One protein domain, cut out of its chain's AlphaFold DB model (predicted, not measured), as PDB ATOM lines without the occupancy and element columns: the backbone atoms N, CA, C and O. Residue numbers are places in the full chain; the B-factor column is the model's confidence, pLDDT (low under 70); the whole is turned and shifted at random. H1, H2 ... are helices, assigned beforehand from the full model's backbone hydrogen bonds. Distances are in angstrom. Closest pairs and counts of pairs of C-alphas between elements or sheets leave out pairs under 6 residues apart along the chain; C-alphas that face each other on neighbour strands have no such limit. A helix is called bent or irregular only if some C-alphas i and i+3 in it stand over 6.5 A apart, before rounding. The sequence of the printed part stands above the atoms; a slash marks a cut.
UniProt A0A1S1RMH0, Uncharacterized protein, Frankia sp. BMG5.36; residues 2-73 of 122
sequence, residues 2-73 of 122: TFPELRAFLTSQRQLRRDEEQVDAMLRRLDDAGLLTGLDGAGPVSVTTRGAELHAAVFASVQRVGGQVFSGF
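This is residues 2 to 73 of the 122 residues of an uncharacterized protein of Frankia sp. BMG5.36 (UniProt A0A1S1RMH0). A small body of two helices, H1 and H2, splayed as a V, and a long loop, residues 33 to 48, that folds back on itself has one long helical arm, H3, sticking out of it with residues 56 to 69. The arm makes much of the length, and residues 70 to 73 stand free beyond it. The printed part has 72 residues with three named helices, in the order H1, H2, H3, and no named strand; the class is all helix, with 43 of the residues in these helices. The whole is loose, with a radius of gyration of the C-alphas of 15.0 A, and only just elongated, with spans of 49 by 28 by 16 A.

Begin near the first printed residue with H1, residues 3 to 11, and go on to H2, residues 20 to 32. These two touch, and H2 does so with residues 20 to 24 alone. Look for their closest C-alphas at Thr 11 and Glu 20, 5.6 A apart. Their lines stand at a steep tilt of 55 degrees, and they run opposite ways. Next, in residues 33 to 48, you will find residues 36 to 37 paired antiparallel with residues 46 to 47, a pairing too short for named strands. H3, residues 49 to 69, follows and touches no helix. It is apart from H1, and only just apart from H2, with the closest C-alphas 8.4 A apart. Along the backbone, every O i to N i+4 pair inside H1, H2 and H3 is within hydrogen-bond range.

Find C-alpha 3 at (23.782, 40.439, -20.740); from there H1 runs 12.2 A to C-alpha 11, mainly towards lower y. Find C-alpha 20 at (19.327, 29.770, -24.018), where H2 begins; it runs 18.2 A to C-alpha 32, with y and z rising. H3 is the longest helix, 21 residues and 30.2 A from first to last C-alpha. Follow it from C-alpha 49 to C-alpha 69 at (22.278, 14.626, 4.844), with y falling. None of the three is bent.

The two C-alphas farthest apart are those of Ala 42 and Gly 72, at 49.8 A. Without residues 56 to 73, which stand free, the body has 54 residues and spans 28 by 25 by 14 A. The link from H1 to H2 is short, with 8 residues, and that from H2 to H3 is long, with 16. The printed part, residues 2 to 73 of a chain of 122, has no cut. The mean pLDDT of the printed part is 91.9, and no printed residue is under 70.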
ATOM      1  N   THR A   2      28.491  41.672 -20.061       93.12
ATOM      2  CA  THR A   2      27.204  42.184 -20.563       93.12
ATOM      3  C   THR A   2      26.136  41.086 -20.528       93.12
ATOM      4  O   THR A   2      26.452  39.915 -20.300       93.12
ATOM      5  N   PHE A   3      24.863  41.430 -20.742       92.06
ATOM      6  CA  PHE A   3      23.782  40.439 -20.740       92.06
ATOM      7  C   PHE A   3      23.945  39.335 -21.808       92.06
ATOM      8  O   PHE A   3      23.870  38.160 -21.438       92.06
ATOM      9  N   PRO A   4      24.259  39.641 -23.086       92.75
ATOM     10  CA  PRO A   4      24.517  38.604 -24.089       92.75
ATOM     11  C   PRO A   4      25.706  37.702 -23.735       92.75
ATOM     12  O   PRO A   4      25.624  36.485 -23.894       92.75
ATOM     13  N   GLU A   5      26.795  38.280 -23.213       92.75
ATOM     14  CA  GLU A   5      27.972  37.519 -22.768       92.75
ATOM     15  C   GLU A   5      27.629  36.574 -21.613       92.75
ATOM     16  O   GLU A   5      28.034  35.413 -21.625       92.75
ATOM     17  N   LEU A   6      26.853  37.051 -20.635       92.69
ATOM     18  CA  LEU A   6      26.421  36.249 -19.494       92.69
ATOM     19  C   LEU A   6      25.507  35.108 -19.932       92.69
ATOM     20  O   LEU A   6      25.687  33.975 -19.489       92.69
ATOM     21  N   ARG A   7      24.555  35.379 -20.827       93.31
ATOM     22  CA  ARG A   7      23.647  34.355 -21.349       93.31
ATOM     23  C   ARG A   7      24.402  33.279 -22.127       93.31
ATOM     24  O   ARG A   7      24.189  32.092 -21.876       93.31
ATOM     25  N   ALA A   8      25.324  33.672 -23.006       93.38
ATOM     26  CA  ALA A   8      26.165  32.737 -23.753       93.38
ATOM     27  C   ALA A   8      27.057  31.904 -22.820       93.38
ATOM     28  O   ALA A   8      27.142  30.683 -22.962       93.38
ATOM     29  N   PHE A   9      27.673  32.549 -21.824       94.69
ATOM     30  CA  PHE A   9      28.495  31.871 -20.828       94.69
ATOM     31  C   PHE A   9      27.696  30.840 -20.027       94.69
ATOM     32  O   PHE A   9      28.153  29.714 -19.874       94.69
ATOM     33  N   LEU A  10      26.509  31.195 -19.528       93.44
ATOM     34  CA  LEU A  10      25.678  30.286 -18.737       93.44
ATOM     35  C   LEU A  10      25.127  29.129 -19.581       93.44
ATOM     36  O   LEU A  10      25.104  27.994 -19.116       93.44
ATOM     37  N   THR A  11      24.756  29.383 -20.835       94.62
ATOM     38  CA  THR A  11      24.268  28.337 -21.751       94.62
ATOM     39  C   THR A  11      25.359  27.308 -22.081       94.62
ATOM     40  O   THR A  11      25.064  26.130 -22.258       94.62
ATOM     41  N   SER A  12      26.637  27.707 -22.101       92.88
ATOM     42  CA  SER A  12      27.752  26.771 -22.323       92.88
ATOM     43  C   SER A  12      28.079  25.893 -21.107       92.88
ATOM     44  O   SER A  12      28.840  24.929 -21.224       92.88
ATOM     45  N   GLN A  13      27.499  26.172 -19.935       91.69
ATOM     46  CA  GLN A  13      27.759  25.402 -18.722       91.69
ATOM     47  C   GLN A  13      26.978  24.083 -18.724       91.69
ATOM     48  O   GLN A  13      25.790  24.039 -18.397       91.69
ATOM     49  N   ARG A  14      27.672  22.966 -18.973       85.69
ATOM     50  CA  ARG A  14      27.076  21.616 -18.933       85.69
ATOM     51  C   ARG A  14      26.378  21.311 -17.599       85.69
ATOM     52  O   ARG A  14      25.344  20.645 -17.598       85.69
ATOM     53  N   GLN A  15      26.902  21.823 -16.482       88.25
ATOM     54  CA  GLN A  15      26.287  21.685 -15.153       88.25
ATOM     55  C   GLN A  15      24.884  22.297 -15.047       88.25
ATOM     56  O   GLN A  15      24.069  21.791 -14.280       88.25
ATOM     57  N   LEU A  16      24.577  23.354 -15.805       85.94
ATOM     58  CA  LEU A  16      23.269  24.004 -15.720       85.94
ATOM     59  C   LEU A  16      22.183  23.236 -16.476       85.94
ATOM     60  O   LEU A  16      21.020  23.361 -16.106       85.94
ATOM     61  N   ARG A  17      22.553  22.427 -17.486       90.75
ATOM     62  CA  ARG A  17      21.631  21.640 -18.332       90.75
ATOM     63  C   ARG A  17      20.417  22.453 -18.810       90.75
ATOM     64  O   ARG A  17      19.295  21.953 -18.798       90.75
ATOM     65  N   ARG A  18      20.646  23.714 -19.184       91.56
ATOM     66  CA  ARG A  18      19.616  24.649 -19.646       91.56
ATOM     67  C   ARG A  18      19.970  25.202 -21.011       91.56
ATOM     68  O   ARG A  18      21.136  25.483 -21.272       91.56
ATOM     69  N   ASP A  19      18.955  25.353 -21.848       94.38
ATOM     70  CA  ASP A  19      19.070  26.058 -23.120       94.38
ATOM     71  C   ASP A  19      19.037  27.585 -22.928       94.38
ATOM     72  O   ASP A  19      18.853  28.105 -21.822       94.38
ATOM     73  N   GLU A  20      19.246  28.311 -24.024       94.00
ATOM     74  CA  GLU A  20      19.327  29.770 -24.018       94.00
ATOM     75  C   GLU A  20      18.026  30.433 -23.537       94.00
ATOM     76  O   GLU A  20      18.086  31.381 -22.753       94.00
ATOM     77  N   GLU A  21      16.854  29.920 -23.935       95.56
ATOM     78  CA  GLU A  21      15.550  30.458 -23.519       95.56
ATOM     79  C   GLU A  21      15.332  30.281 -22.012       95.56
ATOM     80  O   GLU A  21      14.876  31.191 -21.312       95.56
ATOM     81  N   GLN A  22      15.711  29.121 -21.475       96.31
ATOM     82  CA  GLN A  22      15.624  28.819 -20.051       96.31
ATOM     83  C   GLN A  22      16.583  29.669 -19.210       96.31
ATOM     84  O   GLN A  22      16.243  30.030 -18.074       96.31
ATOM     85  N   VAL A  23      17.775  29.975 -19.733       95.62
ATOM     86  CA  VAL A  23      18.732  30.892 -19.098       95.62
ATOM     87  C   VAL A  23      18.204  32.327 -19.139       95.62
ATOM     88  O   VAL A  23      18.230  32.997 -18.108       95.62
ATOM     89  N   ASP A  24      17.663  32.783 -20.270       95.75
ATOM     90  CA  ASP A  24      17.063  34.116 -20.416       95.75
ATOM     91  C   ASP A  24      15.916  34.319 -19.413       95.75
ATOM     92  O   ASP A  24      15.950  35.233 -18.584       95.75
ATOM     93  N   ALA A  25      14.961  33.384 -19.379       96.38
ATOM     94  CA  ALA A  25      13.836  33.408 -18.447       96.38
ATOM     95  C   ALA A  25      14.273  33.305 -16.976       96.38
ATOM     96  O   ALA A  25      13.585  33.777 -16.069       96.38
ATOM     97  N   MET A  26      15.397  32.645 -16.689       96.00
ATOM     98  CA  MET A  26      15.974  32.630 -15.346       96.00
ATOM     99  C   MET A  26      16.540  34.002 -14.973       96.00
ATOM    100  O   MET A  26      16.206  34.504 -13.904       96.00
ATOM    101  N   LEU A  27      17.359  34.605 -15.836       95.31
ATOM    102  CA  LEU A  27      17.990  35.898 -15.576       95.31
ATOM    103  C   LEU A  27      16.946  37.004 -15.399       95.31
ATOM    104  O   LEU A  27      17.015  37.727 -14.409       95.31
ATOM    105  N   ARG A  28      15.926  37.062 -16.266       95.56
ATOM    106  CA  ARG A  28      14.824  38.029 -16.127       95.56
ATOM    107  C   ARG A  28      14.086  37.889 -14.802       95.56
ATOM    108  O   ARG A  28      13.907  38.874 -14.108       95.56
ATOM    109  N   ARG A  29      13.765  36.663 -14.373       96.19
ATOM    110  CA  ARG A  29      13.128  36.440 -13.060       96.19
ATOM    111  C   ARG A  29      13.986  36.911 -11.886       96.19
ATOM    112  O   ARG A  29      13.441  37.306 -10.860       96.19
ATOM    113  N   LEU A  30      15.312  36.825 -11.997       96.06
ATOM    114  CA  LEU A  30      16.217  37.318 -10.956       96.06
ATOM    115  C   LEU A  30      16.262  38.853 -10.924       96.06
ATOM    116  O   LEU A  30      16.356  39.426  -9.842       96.06
ATOM    117  N   ASP A  31      16.171  39.511 -12.074       95.12
ATOM    118  CA  ASP A  31      16.092  40.973 -12.187       95.12
ATOM    119  C   ASP A  31      14.726  41.514 -11.748       95.12
ATOM    120  O   ASP A  31      14.683  42.403 -10.902       95.12
ATOM    121  N   ASP A  32      13.626  40.870 -12.154       96.12
ATOM    122  CA  ASP A  32      12.265  41.153 -11.669       96.12
ATOM    123  C   ASP A  32      12.172  41.036 -10.135       96.12
ATOM    124  O   ASP A  32      11.433  41.765  -9.472       96.12
ATOM    125  N   ALA A  33      12.945  40.118  -9.542       95.94
ATOM    126  CA  ALA A  33      13.050  39.937  -8.094       95.94
ATOM    127  C   ALA A  33      14.025  40.921  -7.407       95.94
ATOM    128  O   ALA A  33      14.207  40.860  -6.183       95.94
ATOM    129  N   GLY A  34      14.673  41.806  -8.169       96.12
ATOM    130  CA  GLY A  34      15.647  42.788  -7.695       96.12
ATOM    131  C   GLY A  34      16.969  42.181  -7.216       96.12
ATOM    132  O   GLY A  34      17.642  42.768  -6.366       96.12
ATOM    133  N   LEU A  35      17.323  40.983  -7.689       96.50
ATOM    134  CA  LEU A  35      18.559  40.270  -7.328       96.50
ATOM    135  C   LEU A  35      19.696  40.546  -8.317       96.50
ATOM    136  O   LEU A  35      20.869  40.471  -7.946       96.50
ATOM    137  N   LEU A  36      19.343  40.888  -9.555       96.38
ATOM    138  CA  LEU A  36      20.251  41.362 -10.593       96.38
ATOM    139  C   LEU A  36      19.888  42.794 -10.997       96.38
ATOM    140  O   LEU A  36      18.848  43.319 -10.607       96.38
ATOM    141  N   THR A  37      20.794  43.427 -11.733       94.06
ATOM    142  CA  THR A  37      20.547  44.689 -12.428       94.06
ATOM    143  C   THR A  37      21.369  44.752 -13.711       94.06
ATOM    144  O   THR A  37      22.411  44.095 -13.821       94.06
ATOM    145  N   GLY A  38      20.927  45.570 -14.666       91.12
ATOM    146  CA  GLY A  38      21.653  45.851 -15.904       91.12
ATOM    147  C   GLY A  38      21.332  44.910 -17.066       91.12
ATOM    148  O   GLY A  38      22.085  44.911 -18.036       91.12
ATOM    149  N   LEU A  39      20.243  44.130 -17.000       90.00
ATOM    150  CA  LEU A  39      19.826  43.249 -18.104       90.00
ATOM    151  C   LEU A  39      19.370  44.018 -19.355       90.00
ATOM    152  O   LEU A  39      19.699  43.611 -20.466       90.00
ATOM    153  N   ASP A  40      18.676  45.146 -19.176       87.25
ATOM    154  CA  ASP A  40      18.165  45.979 -20.281       87.25
ATOM    155  C   ASP A  40      19.155  47.066 -20.739       87.25
ATOM    156  O   ASP A  40      18.873  47.857 -21.641       87.25
ATOM    157  N   GLY A  41      20.322  47.148 -20.095       80.69
ATOM    158  CA  GLY A  41      21.340  48.151 -20.380       80.69
ATOM    159  C   GLY A  41      22.469  47.623 -21.263       80.69
ATOM    160  O   GLY A  41      22.761  46.434 -21.301       80.69
ATOM    161  N   ALA A  42      23.206  48.538 -21.898       76.75
ATOM    162  CA  ALA A  42      24.498  48.218 -22.522       76.75
ATOM    163  C   ALA A  42      25.624  47.981 -21.488       76.75
ATOM    164  O   ALA A  42      26.766  47.700 -21.851       76.75
ATOM    165  N   GLY A  43      25.316  48.155 -20.199       84.62
ATOM    166  CA  GLY A  43      26.248  48.027 -19.088       84.62
ATOM    167  C   GLY A  43      26.434  46.586 -18.599       84.62
ATOM    168  O   GLY A  43      25.807  45.651 -19.095       84.62
ATOM    169  N   PRO A  44      27.324  46.386 -17.614       91.94
ATOM    170  CA  PRO A  44      27.551  45.077 -17.027       91.94
ATOM    171  C   PRO A  44      26.355  44.626 -16.183       91.94
ATOM    172  O   PRO A  44      25.852  45.384 -15.350       91.94
ATOM    173  N   VAL A  45      25.982  43.353 -16.322       94.38
ATOM    174  CA  VAL A  45      25.052  42.715 -15.387       94.38
ATOM    175  C   VAL A  45      25.750  42.569 -14.041       94.38
ATOM    176  O   VAL A  45      26.880  42.077 -13.973       94.38
ATOM    177  N   SER A  46      25.086  43.007 -12.975       95.06
ATOM    178  CA  SER A  46      25.632  42.995 -11.617       95.06
ATOM    179  C   SER A  46      24.642  42.382 -10.635       95.06
ATOM    180  O   SER A  46      23.430  42.517 -10.790       95.06
ATOM    181  N   VAL A  47      25.163  41.721  -9.603       95.56
ATOM    182  CA  VAL A  47      24.361  41.236  -8.474       95.56
ATOM    183  C   VAL A  47      24.083  42.410  -7.539       95.56
ATOM    184  O   VAL A  47      24.993  43.173  -7.212       95.56
ATOM    185  N   THR A  48      22.835  42.570  -7.110       96.62
ATOM    186  CA  THR A  48      22.465  43.622  -6.152       96.62
ATOM    187  C   THR A  48      22.898  43.244  -4.733       96.62
ATOM    188  O   THR A  48      23.157  42.077  -4.439       96.62
ATOM    189  N   THR A  49      22.915  44.202  -3.802       97.44
ATOM    190  CA  THR A  49      23.152  43.913  -2.374       97.44
ATOM    191  C   THR A  49      22.184  42.852  -1.848       97.44
ATOM    192  O   THR A  49      22.605  41.878  -1.230       97.44
ATOM    193  N   ARG A  50      20.897  42.977  -2.193       95.94
ATOM    194  CA  ARG A  50      19.861  41.991  -1.861       95.94
ATOM    195  C   ARG A  50      20.165  40.616  -2.463       95.94
ATOM    196  O   ARG A  50      19.983  39.603  -1.793       95.94
ATOM    197  N   GLY A  51      20.624  40.574  -3.715       95.56
ATOM    198  CA  GLY A  51      21.066  39.345  -4.374       95.56
ATOM    199  C   GLY A  51      22.203  38.657  -3.619       95.56
ATOM    200  O   GLY A  51      22.143  37.450  -3.384       95.56
ATOM    201  N   ALA A  52      23.198  39.426  -3.176       96.25
ATOM    202  CA  ALA A  52      24.336  38.915  -2.417       96.25
ATOM    203  C   ALA A  52      23.932  38.393  -1.026       96.25
ATOM    204  O   ALA A  52      24.361  37.310  -0.623       96.25
ATOM    205  N   GLU A  53      23.068  39.117  -0.312       96.31
ATOM    206  CA  GLU A  53      22.534  38.697   0.990       96.31
ATOM    207  C   GLU A  53      21.705  37.413   0.878       96.31
ATOM    208  O   GLU A  53      21.895  36.475   1.656       96.31
ATOM    209  N   LEU A  54      20.824  37.332  -0.127       95.00
ATOM    210  CA  LEU A  54      20.022  36.135  -0.364       95.00
ATOM    211  C   LEU A  54      20.907  34.943  -0.741       95.00
ATOM    212  O   LEU A  54      20.693  33.846  -0.229       95.00
ATOM    213  N   HIS A  55      21.920  35.151  -1.584       94.06
ATOM    214  CA  HIS A  55      22.894  34.115  -1.913       94.06
ATOM    215  C   HIS A  55      23.594  33.589  -0.653       94.06
ATOM    216  O   HIS A  55      23.647  32.377  -0.450       94.06
ATOM    217  N   ALA A  56      24.071  34.475   0.227       93.25
ATOM    218  CA  ALA A  56      24.711  34.077   1.480       93.25
ATOM    219  C   ALA A  56      23.763  33.274   2.389       93.25
ATOM    220  O   ALA A  56      24.154  32.243   2.940       93.25
ATOM    221  N   ALA A  57      22.500  33.696   2.503       93.94
ATOM    222  CA  ALA A  57      21.493  32.994   3.296       93.94
ATOM    223  C   ALA A  57      21.160  31.602   2.729       93.94
ATOM    224  O   ALA A  57      21.105  30.620   3.477       93.94
ATOM    225  N   VAL A  58      20.976  31.496   1.409       93.31
ATOM    226  CA  VAL A  58      20.734  30.219   0.722       93.31
ATOM    227  C   VAL A  58      21.939  29.301   0.879       93.31
ATOM    228  O   VAL A  58      21.770  28.143   1.253       93.31
ATOM    229  N   PHE A  59      23.152  29.815   0.676       92.56
ATOM    230  CA  PHE A  59      24.389  29.056   0.827       92.56
ATOM    231  C   PHE A  59      24.549  28.492   2.244       92.56
ATOM    232  O   PHE A  59      24.794  27.298   2.406       92.56
ATOM    233  N   ALA A  60      24.307  29.304   3.278       91.12
ATOM    234  CA  ALA A  60      24.317  28.841   4.667       91.12
ATOM    235  C   ALA A  60      23.258  27.753   4.929       91.12
ATOM    236  O   ALA A  60      23.486  26.823   5.706       91.12
ATOM    237  N   SER A  61      22.095  27.841   4.276       92.44
ATOM    238  CA  SER A  61      21.062  26.807   4.367       92.44
ATOM    239  C   SER A  61      21.488  25.501   3.696       92.44
ATOM    240  O   SER A  61      21.364  24.439   4.304       92.44
ATOM    241  N   VAL A  62      22.052  25.578   2.487       92.19
ATOM    242  CA  VAL A  62      22.579  24.418   1.752       92.19
ATOM    243  C   VAL A  62      23.686  23.733   2.544       92.19
ATOM    244  O   VAL A  62      23.653  22.515   2.673       92.19
ATOM    245  N   GLN A  63      24.617  24.486   3.137       85.88
ATOM    246  CA  GLN A  63      25.658  23.910   3.993       85.88
ATOM    247  C   GLN A  63      25.073  23.157   5.189       85.88
ATOM    248  O   GLN A  63      25.501  22.045   5.488       85.88
ATOM    249  N   ARG A  64      24.068  23.736   5.855       89.62
ATOM    250  CA  ARG A  64      23.416  23.100   7.004       89.62
ATOM    251  C   ARG A  64      22.709  21.806   6.608       89.62
ATOM    252  O   ARG A  64      22.900  20.788   7.262       89.62
ATOM    253  N   VAL A  65      21.905  21.849   5.546       91.44
ATOM    254  CA  VAL A  65      21.167  20.677   5.051       91.44
ATOM    255  C   VAL A  65      22.134  19.616   4.530       91.44
ATOM    256  O   VAL A  65      21.984  18.449   4.864       91.44
ATOM    257  N   GLY A  66      23.166  20.012   3.782       84.81
ATOM    258  CA  GLY A  66      24.220  19.113   3.321       84.81
ATOM    259  C   GLY A  66      24.914  18.417   4.490       84.81
ATOM    260  O   GLY A  66      25.003  17.196   4.506       84.81
ATOM    261  N   GLY A  67      25.300  19.168   5.525       83.31
ATOM    262  CA  GLY A  67      25.875  18.598   6.743       83.31
ATOM    263  C   GLY A  67      24.951  17.599   7.444       83.31
ATOM    264  O   GLY A  67      25.429  16.599   7.960       83.31
ATOM    265  N   GLN A  68      23.631  17.817   7.426       86.75
ATOM    266  CA  GLN A  68      22.660  16.857   7.967       86.75
ATOM    267  C   GLN A  68      22.554  15.593   7.110       86.75
ATOM    268  O   GLN A  68      22.633  14.491   7.649       86.75
ATOM    269  N   VAL A  69      22.405  15.746   5.793       87.44
ATOM    270  CA  VAL A  69      22.278  14.626   4.844       87.44
ATOM    271  C   VAL A  69      23.511  13.729   4.891       87.44
ATOM    272  O   VAL A  69      23.377  12.508   4.899       87.44
ATOM    273  N   PHE A  70      24.699  14.325   4.984       83.38
ATOM    274  CA  PHE A  70      25.961  13.591   4.997       83.38
ATOM    275  C   PHE A  70      26.501  13.298   6.407       83.38
ATOM    276  O   PHE A  70      27.588  12.748   6.531       83.38
ATOM    277  N   SER A  71      25.754  13.612   7.474       80.88
ATOM    278  CA  SER A  71      26.222  13.467   8.868       80.88
ATOM    279  C   SER A  71      26.598  12.038   9.282       80.88
ATOM    280  O   SER A  71      27.330  11.863  10.253       80.88
ATOM    281  N   GLY A  72      26.094  11.028   8.569       82.00
ATOM    282  CA  GLY A  72      26.386   9.613   8.808       82.00
ATOM    283  C   GLY A  72      27.533   9.040   7.972       82.00
ATOM    284  O   GLY A  72      27.825   7.858   8.116       82.00
ATOM    285  N   PHE A  73      28.155   9.841   7.107       80.88
ATOM    286  CA  PHE A  73      29.279   9.414   6.279       80.88
ATOM    287  C   PHE A  73      30.587   9.978   6.832       80.88
ATOM    288  O   PHE A  73      30.643  11.143   7.233       80.88
TER     289      PHE A  73